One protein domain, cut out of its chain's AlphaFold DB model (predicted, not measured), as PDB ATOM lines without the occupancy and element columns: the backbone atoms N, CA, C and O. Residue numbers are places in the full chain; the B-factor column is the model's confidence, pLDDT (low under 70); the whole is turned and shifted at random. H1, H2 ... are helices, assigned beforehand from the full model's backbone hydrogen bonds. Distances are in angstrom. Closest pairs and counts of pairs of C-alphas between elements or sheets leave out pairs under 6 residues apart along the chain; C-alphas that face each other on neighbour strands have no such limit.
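What this domain is: This is residues 47 to 95 of the 133 residues of the protein "Unannotated protein" of freshwater metagenome (UniProt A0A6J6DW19). Two long helices, H1 and H2, stand nearly side by side as a long helical hairpin, running opposite ways, with the chain turning back between them at one end. The two come closest near the opposite end, where H1 begins and H2 ends, and residues 67 to 75 of the turn stick out beyond the body. The printed part has 49 residues, with two named helices, H1 then H2, and no named strand, and its class is all helix. It is loose, with a radius of gyration of the C-alphas of 12.2 A, and spans 37 by 17 by 8 A, a rod.

How they stand to each other: Begin with H1, residues 47 to 66, the longest helix by residues, and look across to H2, residues 76 to 94. The two only just touch, with 3 pairs of C-alphas within 8 A, and their centres are 11.6 A apart. Look for the closest C-alphas at Tyr 48 and Leu 94, 6.6 A apart. H1 touches H2 with residues 48 to 55 alone, and H2 touches H1 with residues 87 to 94 alone. Their lines stand at a shallow tilt of 8 degrees, opposite ways, and the two form a helical hairpin. In H1 and H2 every O i to N i+4 pair is within hydrogen-bond range.

Where its parts are: Find C-alpha 47 at (-6.149, 20.530, 19.761); from there H1 runs 28.9 A to C-alpha 66 at (-26.474, 0.039, 17.709). H2 starts at C-alpha 76 and runs 26.9 A to C-alpha 94 at (-7.171, 16.654, 10.838).

The domain as a whole: The C-alphas of Tyr 47 and Ala 74 are the two farthest apart, at 36.7 A. The printed part has no cut, and the link from H1 to H2, 9 residues, is short. Residues 67 to 75 stand free. The mean pLDDT of the printed part is 71.6; look for values under 70 at residues 47 to 50, 52, 65 to 75 and 93 to 95.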
ATOM      1  N   TYR A  47      -4.863  20.258  20.416       62.00
ATOM      2  CA  TYR A  47      -6.149  20.530  19.761       62.00
ATOM      3  C   TYR A  47      -6.576  19.361  18.863       62.00
ATOM      4  O   TYR A  47      -7.718  18.915  18.915       62.00
ATOM      5  N   TYR A  48      -5.626  18.802  18.114       59.66
ATOM      6  CA  TYR A  48      -5.831  17.641  17.248       59.66
ATOM      7  C   TYR A  48      -6.187  16.385  18.039       59.66
ATOM      8  O   TYR A  48      -7.139  15.688  17.696       59.66
ATOM      9  N   VAL A  49      -5.491  16.154  19.154       65.25
ATOM     10  CA  VAL A  49      -5.769  15.021  20.045       65.25
ATOM     11  C   VAL A  49      -7.154  15.138  20.687       65.25
ATOM     12  O   VAL A  49      -7.861  14.140  20.774       65.25
ATOM     13  N   LYS A  50      -7.606  16.339  21.073       65.81
ATOM     14  CA  LYS A  50      -8.967  16.540  21.610       65.81
ATOM     15  C   LYS A  50     -10.054  16.241  20.585       65.81
ATOM     16  O   LYS A  50     -11.046  15.607  20.931       65.81
ATOM     17  N   VAL A  51      -9.875  16.667  19.336       73.38
ATOM     18  CA  VAL A  51     -10.867  16.404  18.285       73.38
ATOM     19  C   VAL A  51     -10.879  14.921  17.905       73.38
ATOM     20  O   VAL A  51     -11.951  14.339  17.771       73.38
ATOM     21  N   ALA A  52      -9.713  14.279  17.828       68.12
ATOM     22  CA  ALA A  52      -9.593  12.833  17.657       68.12
ATOM     23  C   ALA A  52     -10.292  12.036  18.764       68.12
ATOM     24  O   ALA A  52     -11.022  11.088  18.486       68.12
ATOM     25  N   LEU A  53     -10.095  12.447  20.018       74.19
ATOM     26  CA  LEU A  53     -10.736  11.829  21.173       74.19
ATOM     27  C   LEU A  53     -12.257  12.020  21.116       74.19
ATOM     28  O   LEU A  53     -12.996  11.069  21.338       74.19
ATOM     29  N   PHE A  54     -12.728  13.210  20.735       80.50
ATOM     30  CA  PHE A  54     -14.150  13.484  20.519       80.50
ATOM     31  C   PHE A  54     -14.750  12.605  19.411       80.50
ATOM     32  O   PHE A  54     -15.813  12.026  19.608       80.50
ATOM     33  N   LEU A  55     -14.057  12.427  18.280       76.81
ATOM     34  CA  LEU A  55     -14.463  11.509  17.204       76.81
ATOM     35  C   LEU A  55     -14.493  10.048  17.654       76.81
ATOM     36  O   LEU A  55     -15.397   9.303  17.270       76.81
ATOM     37  N   GLY A  56     -13.517   9.636  18.464       75.75
ATOM     38  CA  GLY A  56     -13.473   8.306  19.063       75.75
ATOM     39  C   GLY A  56     -14.659   8.072  19.994       75.75
ATOM     40  O   GLY A  56     -15.351   7.067  19.858       75.75
ATOM     41  N   VAL A  57     -14.961   9.037  20.866       82.12
ATOM     42  CA  VAL A  57     -16.118   8.992  21.772       82.12
ATOM     43  C   VAL A  57     -17.428   8.990  20.993       82.12
ATOM     44  O   VAL A  57     -18.282   8.159  21.272       82.12
ATOM     45  N   LEU A  58     -17.572   9.842  19.977       79.69
ATOM     46  CA  LEU A  58     -18.737   9.858  19.088       79.69
ATOM     47  C   LEU A  58     -18.925   8.496  18.403       79.69
ATOM     48  O   LEU A  58     -20.041   8.021  18.257       79.69
ATOM     49  N   THR A  59     -17.829   7.838  18.016       79.31
ATOM     50  CA  THR A  59     -17.863   6.498  17.417       79.31
ATOM     51  C   THR A  59     -18.253   5.419  18.405       79.31
ATOM     52  O   THR A  59     -19.057   4.561  18.061       79.31
ATOM     53  N   ALA A  60     -17.720   5.477  19.621       76.94
ATOM     54  CA  ALA A  60     -18.074   4.551  20.680       76.94
ATOM     55  C   ALA A  60     -19.540   4.716  21.095       76.94
ATOM     56  O   ALA A  60     -20.224   3.713  21.254       76.94
ATOM     57  N   LEU A  61     -20.038   5.956  21.208       77.88
ATOM     58  CA  LEU A  61     -21.444   6.229  21.508       77.88
ATOM     59  C   LEU A  61     -22.351   5.703  20.397       77.88
ATOM     60  O   LEU A  61     -23.297   4.987  20.692       77.88
ATOM     61  N   GLU A  62     -22.015   6.001  19.140       70.50
ATOM     62  CA  GLU A  62     -22.750   5.548  17.957       70.50
ATOM     63  C   GLU A  62     -22.850   4.017  17.940       70.50
ATOM     64  O   GLU A  62     -23.952   3.476  17.997       70.50
ATOM     65  N   THR A  63     -21.709   3.312  17.950       71.44
ATOM     66  CA  THR A  63     -21.656   1.841  17.976       71.44
ATOM     67  C   THR A  63     -22.302   1.259  19.231       71.44
ATOM     68  O   THR A  63     -22.880   0.185  19.149       71.44
ATOM     69  N   ALA A  64     -22.270   1.941  20.376       73.31
ATOM     70  CA  ALA A  64     -22.983   1.491  21.568       73.31
ATOM     71  C   ALA A  64     -24.505   1.594  21.391       73.31
ATOM     72  O   ALA A  64     -25.218   0.671  21.771       73.31
ATOM     73  N   THR A  65     -25.011   2.654  20.752       65.88
ATOM     74  CA  THR A  65     -26.444   2.778  20.440       65.88
ATOM     75  C   THR A  65     -26.945   1.745  19.433       65.88
ATOM     76  O   THR A  65     -28.112   1.383  19.524       65.88
ATOM     77  N   TYR A  66     -26.094   1.183  18.562       62.34
ATOM     78  CA  TYR A  66     -26.474   0.039  17.709       62.34
ATOM     79  C   TYR A  66     -26.984  -1.163  18.506       62.34
ATOM     80  O   TYR A  66     -27.880  -1.856  18.040       62.34
ATOM     81  N   TRP A  67     -26.435  -1.396  19.700       60.88
ATOM     82  CA  TRP A  67     -26.859  -2.492  20.574       60.88
ATOM     83  C   TRP A  67     -28.137  -2.180  21.360       60.88
ATOM     84  O   TRP A  67     -28.753  -3.087  21.905       60.88
ATOM     85  N   VAL A  68     -28.511  -0.901  21.473       64.44
ATOM     86  CA  VAL A  68     -29.600  -0.435  22.353       64.44
ATOM     87  C   VAL A  68     -30.836  -0.001  21.555       64.44
ATOM     88  O   VAL A  68     -31.944  -0.026  22.082       64.44
ATOM     89  N   VAL A  69     -30.670   0.378  20.283       59.91
ATOM     90  CA  VAL A  69     -31.717   0.926  19.407       59.91
ATOM     91  C   VAL A  69     -31.838   0.058  18.146       59.91
ATOM     92  O   VAL A  69     -31.533   0.479  17.034       59.91
ATOM     93  N   GLU A  70     -32.268  -1.192  18.321       57.88
ATOM     94  CA  GLU A  70     -32.471  -2.163  17.227       57.88
ATOM     95  C   GLU A  70     -33.727  -1.881  16.367       57.88
ATOM     96  O   GLU A  70     -33.934  -2.507  15.329       57.88
ATOM     97  N   GLU A  71     -34.562  -0.904  16.736       58.69
ATOM     98  CA  GLU A  71     -35.876  -0.666  16.111       58.69
ATOM     99  C   GLU A  71     -35.826   0.032  14.732       58.69
ATOM    100  O   GLU A  71     -36.846   0.154  14.056       58.69
ATOM    101  N   LEU A  72     -34.648   0.453  14.254       57.84
ATOM    102  CA  LEU A  72     -34.481   1.214  13.003       57.84
ATOM    103  C   LEU A  72     -33.896   0.388  11.843       57.84
ATOM    104  O   LEU A  72     -33.165   0.926  11.011       57.84
ATOM    105  N   GLY A  73     -34.222  -0.906  11.755       62.81
ATOM    106  CA  GLY A  73     -33.594  -1.892  10.854       62.81
ATOM    107  C   GLY A  73     -33.367  -1.490   9.381       62.81
ATOM    108  O   GLY A  73     -32.418  -1.972   8.771       62.81
ATOM    109  N   ALA A  74     -34.162  -0.581   8.799       69.44
ATOM    110  CA  ALA A  74     -33.950  -0.073   7.432       69.44
ATOM    111  C   ALA A  74     -33.103   1.217   7.351       69.44
ATOM    112  O   ALA A  74     -32.403   1.440   6.363       69.44
ATOM    113  N   PHE A  75     -33.144   2.066   8.382       68.56
ATOM    114  CA  PHE A  75     -32.369   3.315   8.461       68.56
ATOM    115  C   PHE A  75     -30.963   3.119   9.025       68.56
ATOM    116  O   PHE A  75     -30.109   3.992   8.885       68.56
ATOM    117  N   LEU A  76     -30.728   1.951   9.609       71.62
ATOM    118  CA  LEU A  76     -29.476   1.547  10.211       71.62
ATOM    119  C   LEU A  76     -28.309   1.591   9.203       71.62
ATOM    120  O   LEU A  76     -27.317   2.280   9.396       71.62
ATOM    121  N   VAL A  77     -28.459   0.925   8.057       75.38
ATOM    122  CA  VAL A  77     -27.422   0.865   7.010       75.38
ATOM    123  C   VAL A  77     -27.034   2.247   6.447       75.38
ATOM    124  O   VAL A  77     -25.836   2.529   6.351       75.38
ATOM    125  N   PRO A  78     -27.973   3.140   6.074       78.12
ATOM    126  CA  PRO A  78     -27.602   4.474   5.607       78.12
ATOM    127  C   PRO A  78     -27.039   5.373   6.719       78.12
ATOM    128  O   PRO A  78     -26.138   6.163   6.432       78.12
ATOM    129  N   SER A  79     -27.489   5.249   7.975       77.31
ATOM    130  CA  SER A  79     -26.930   6.037   9.085       77.31
ATOM    131  C   SER A  79     -25.483   5.637   9.398       77.31
ATOM    132  O   SER A  79     -24.628   6.524   9.476       77.31
ATOM    133  N   LEU A  80     -25.175   4.328   9.437       73.94
ATOM    134  CA  LEU A  80     -23.808   3.771   9.480       73.94
ATOM    135  C   LEU A  80     -22.912   4.447   8.432       73.94
ATOM    136  O   LEU A  80     -21.806   4.902   8.729       73.94
ATOM    137  N   LEU A  81     -23.389   4.471   7.183       79.56
ATOM    138  CA  LEU A  81     -22.612   4.897   6.024       79.56
ATOM    139  C   LEU A  81     -22.329   6.403   6.058       79.56
ATOM    140  O   LEU A  81     -21.203   6.831   5.798       79.56
ATOM    141  N   ILE A  82     -23.323   7.203   6.449       81.69
ATOM    142  CA  ILE A  82     -23.178   8.653   6.624       81.69
ATOM    143  C   ILE A  82     -22.198   8.957   7.765       81.69
ATOM    144  O   ILE A  82     -21.298   9.779   7.593       81.69
ATOM    145  N   MET A  83     -22.298   8.264   8.902       72.88
ATOM    146  CA  MET A  83     -21.370   8.451  10.023       72.88
ATOM    147  C   MET A  83     -19.931   8.062   9.674       72.88
ATOM    148  O   MET A  83     -18.989   8.740  10.094       72.88
ATOM    149  N   MET A  84     -19.740   7.009   8.878       79.38
ATOM    150  CA  MET A  84     -18.422   6.633   8.358       79.38
ATOM    151  C   MET A  84     -17.851   7.702   7.424       79.38
ATOM    152  O   MET A  84     -16.688   8.076   7.575       79.38
ATOM    153  N   ALA A  85     -18.665   8.248   6.517       82.56
ATOM    154  CA  ALA A  85     -18.245   9.323   5.620       82.56
ATOM    155  C   ALA A  85     -17.849  10.596   6.389       82.56
ATOM    156  O   ALA A  85     -16.805  11.188   6.113       82.56
ATOM    157  N   ILE A  86     -18.630  10.990   7.400       82.06
ATOM    158  CA  ILE A  86     -18.326  12.150   8.252       82.06
ATOM    159  C   ILE A  86     -16.989  11.947   8.969       82.06
ATOM    160  O   ILE A  86     -16.113  12.809   8.909       82.06
ATOM    161  N   LYS A  87     -16.791  10.791   9.608       79.19
ATOM    162  CA  LYS A  87     -15.532  10.476  10.299       79.19
ATOM    163  C   LYS A  87     -14.353  10.457   9.338       79.19
ATOM    164  O   LYS A  87     -13.309  11.011   9.668       79.19
ATOM    165  N   PHE A  88     -14.529   9.899   8.143       81.50
ATOM    166  CA  PHE A  88     -13.508   9.889   7.100       81.50
ATOM    167  C   PHE A  88     -13.075  11.308   6.707       81.50
ATOM    168  O   PHE A  88     -11.880  11.595   6.693       81.50
ATOM    169  N   VAL A  89     -14.021  12.224   6.469       77.94
ATOM    170  CA  VAL A  89     -13.713  13.622   6.112       77.94
ATOM    171  C   VAL A  89     -13.002  14.346   7.251       77.94
ATOM    172  O   VAL A  89     -12.028  15.064   7.022       77.94
ATOM    173  N   VAL A  90     -13.460  14.153   8.486       75.06
ATOM    174  CA  VAL A  90     -12.871  14.818   9.651       75.06
ATOM    175  C   VAL A  90     -11.463  14.284   9.939       75.06
ATOM    176  O   VAL A  90     -10.557  15.075  10.197       75.06
ATOM    177  N   VAL A  91     -11.237  12.973   9.820       74.12
ATOM    178  CA  VAL A  91      -9.902  12.367   9.945       74.12
ATOM    179  C   VAL A  91      -8.988  12.819   8.805       74.12
ATOM    180  O   VAL A  91      -7.865  13.230   9.074       74.12
ATOM    181  N   ALA A  92      -9.455  12.852   7.555       71.31
ATOM    182  CA  ALA A  92      -8.661  13.364   6.436       71.31
ATOM    183  C   ALA A  92      -8.297  14.851   6.596       71.31
ATOM    184  O   ALA A  92      -7.207  15.268   6.227       71.31
ATOM    185  N   SER A  93      -9.176  15.650   7.199       68.69
ATOM    186  CA  SER A  93      -8.930  17.082   7.420       68.69
ATOM    187  C   SER A  93      -8.002  17.375   8.610       68.69
ATOM    188  O   SER A  93      -7.441  18.471   8.688       68.69
ATOM    189  N   LEU A  94      -7.882  16.446   9.568       64.56
ATOM    190  CA  LEU A  94      -7.171  16.654  10.838       64.56
ATOM    191  C   LEU A  94      -5.913  15.800  11.011       64.56
ATOM    192  O   LEU A  94      -4.948  16.282  11.597       64.56
ATOM    193  N   PHE A  95      -5.929  14.547  10.556       58.56
ATOM    194  CA  PHE A  95      -4.824  13.595  10.699       58.56
ATOM    195  C   PHE A  95      -3.945  13.508   9.456       58.56
ATOM    196  O   PHE A  95      -2.740  13.307   9.586       58.56
TER     197      PHE A  95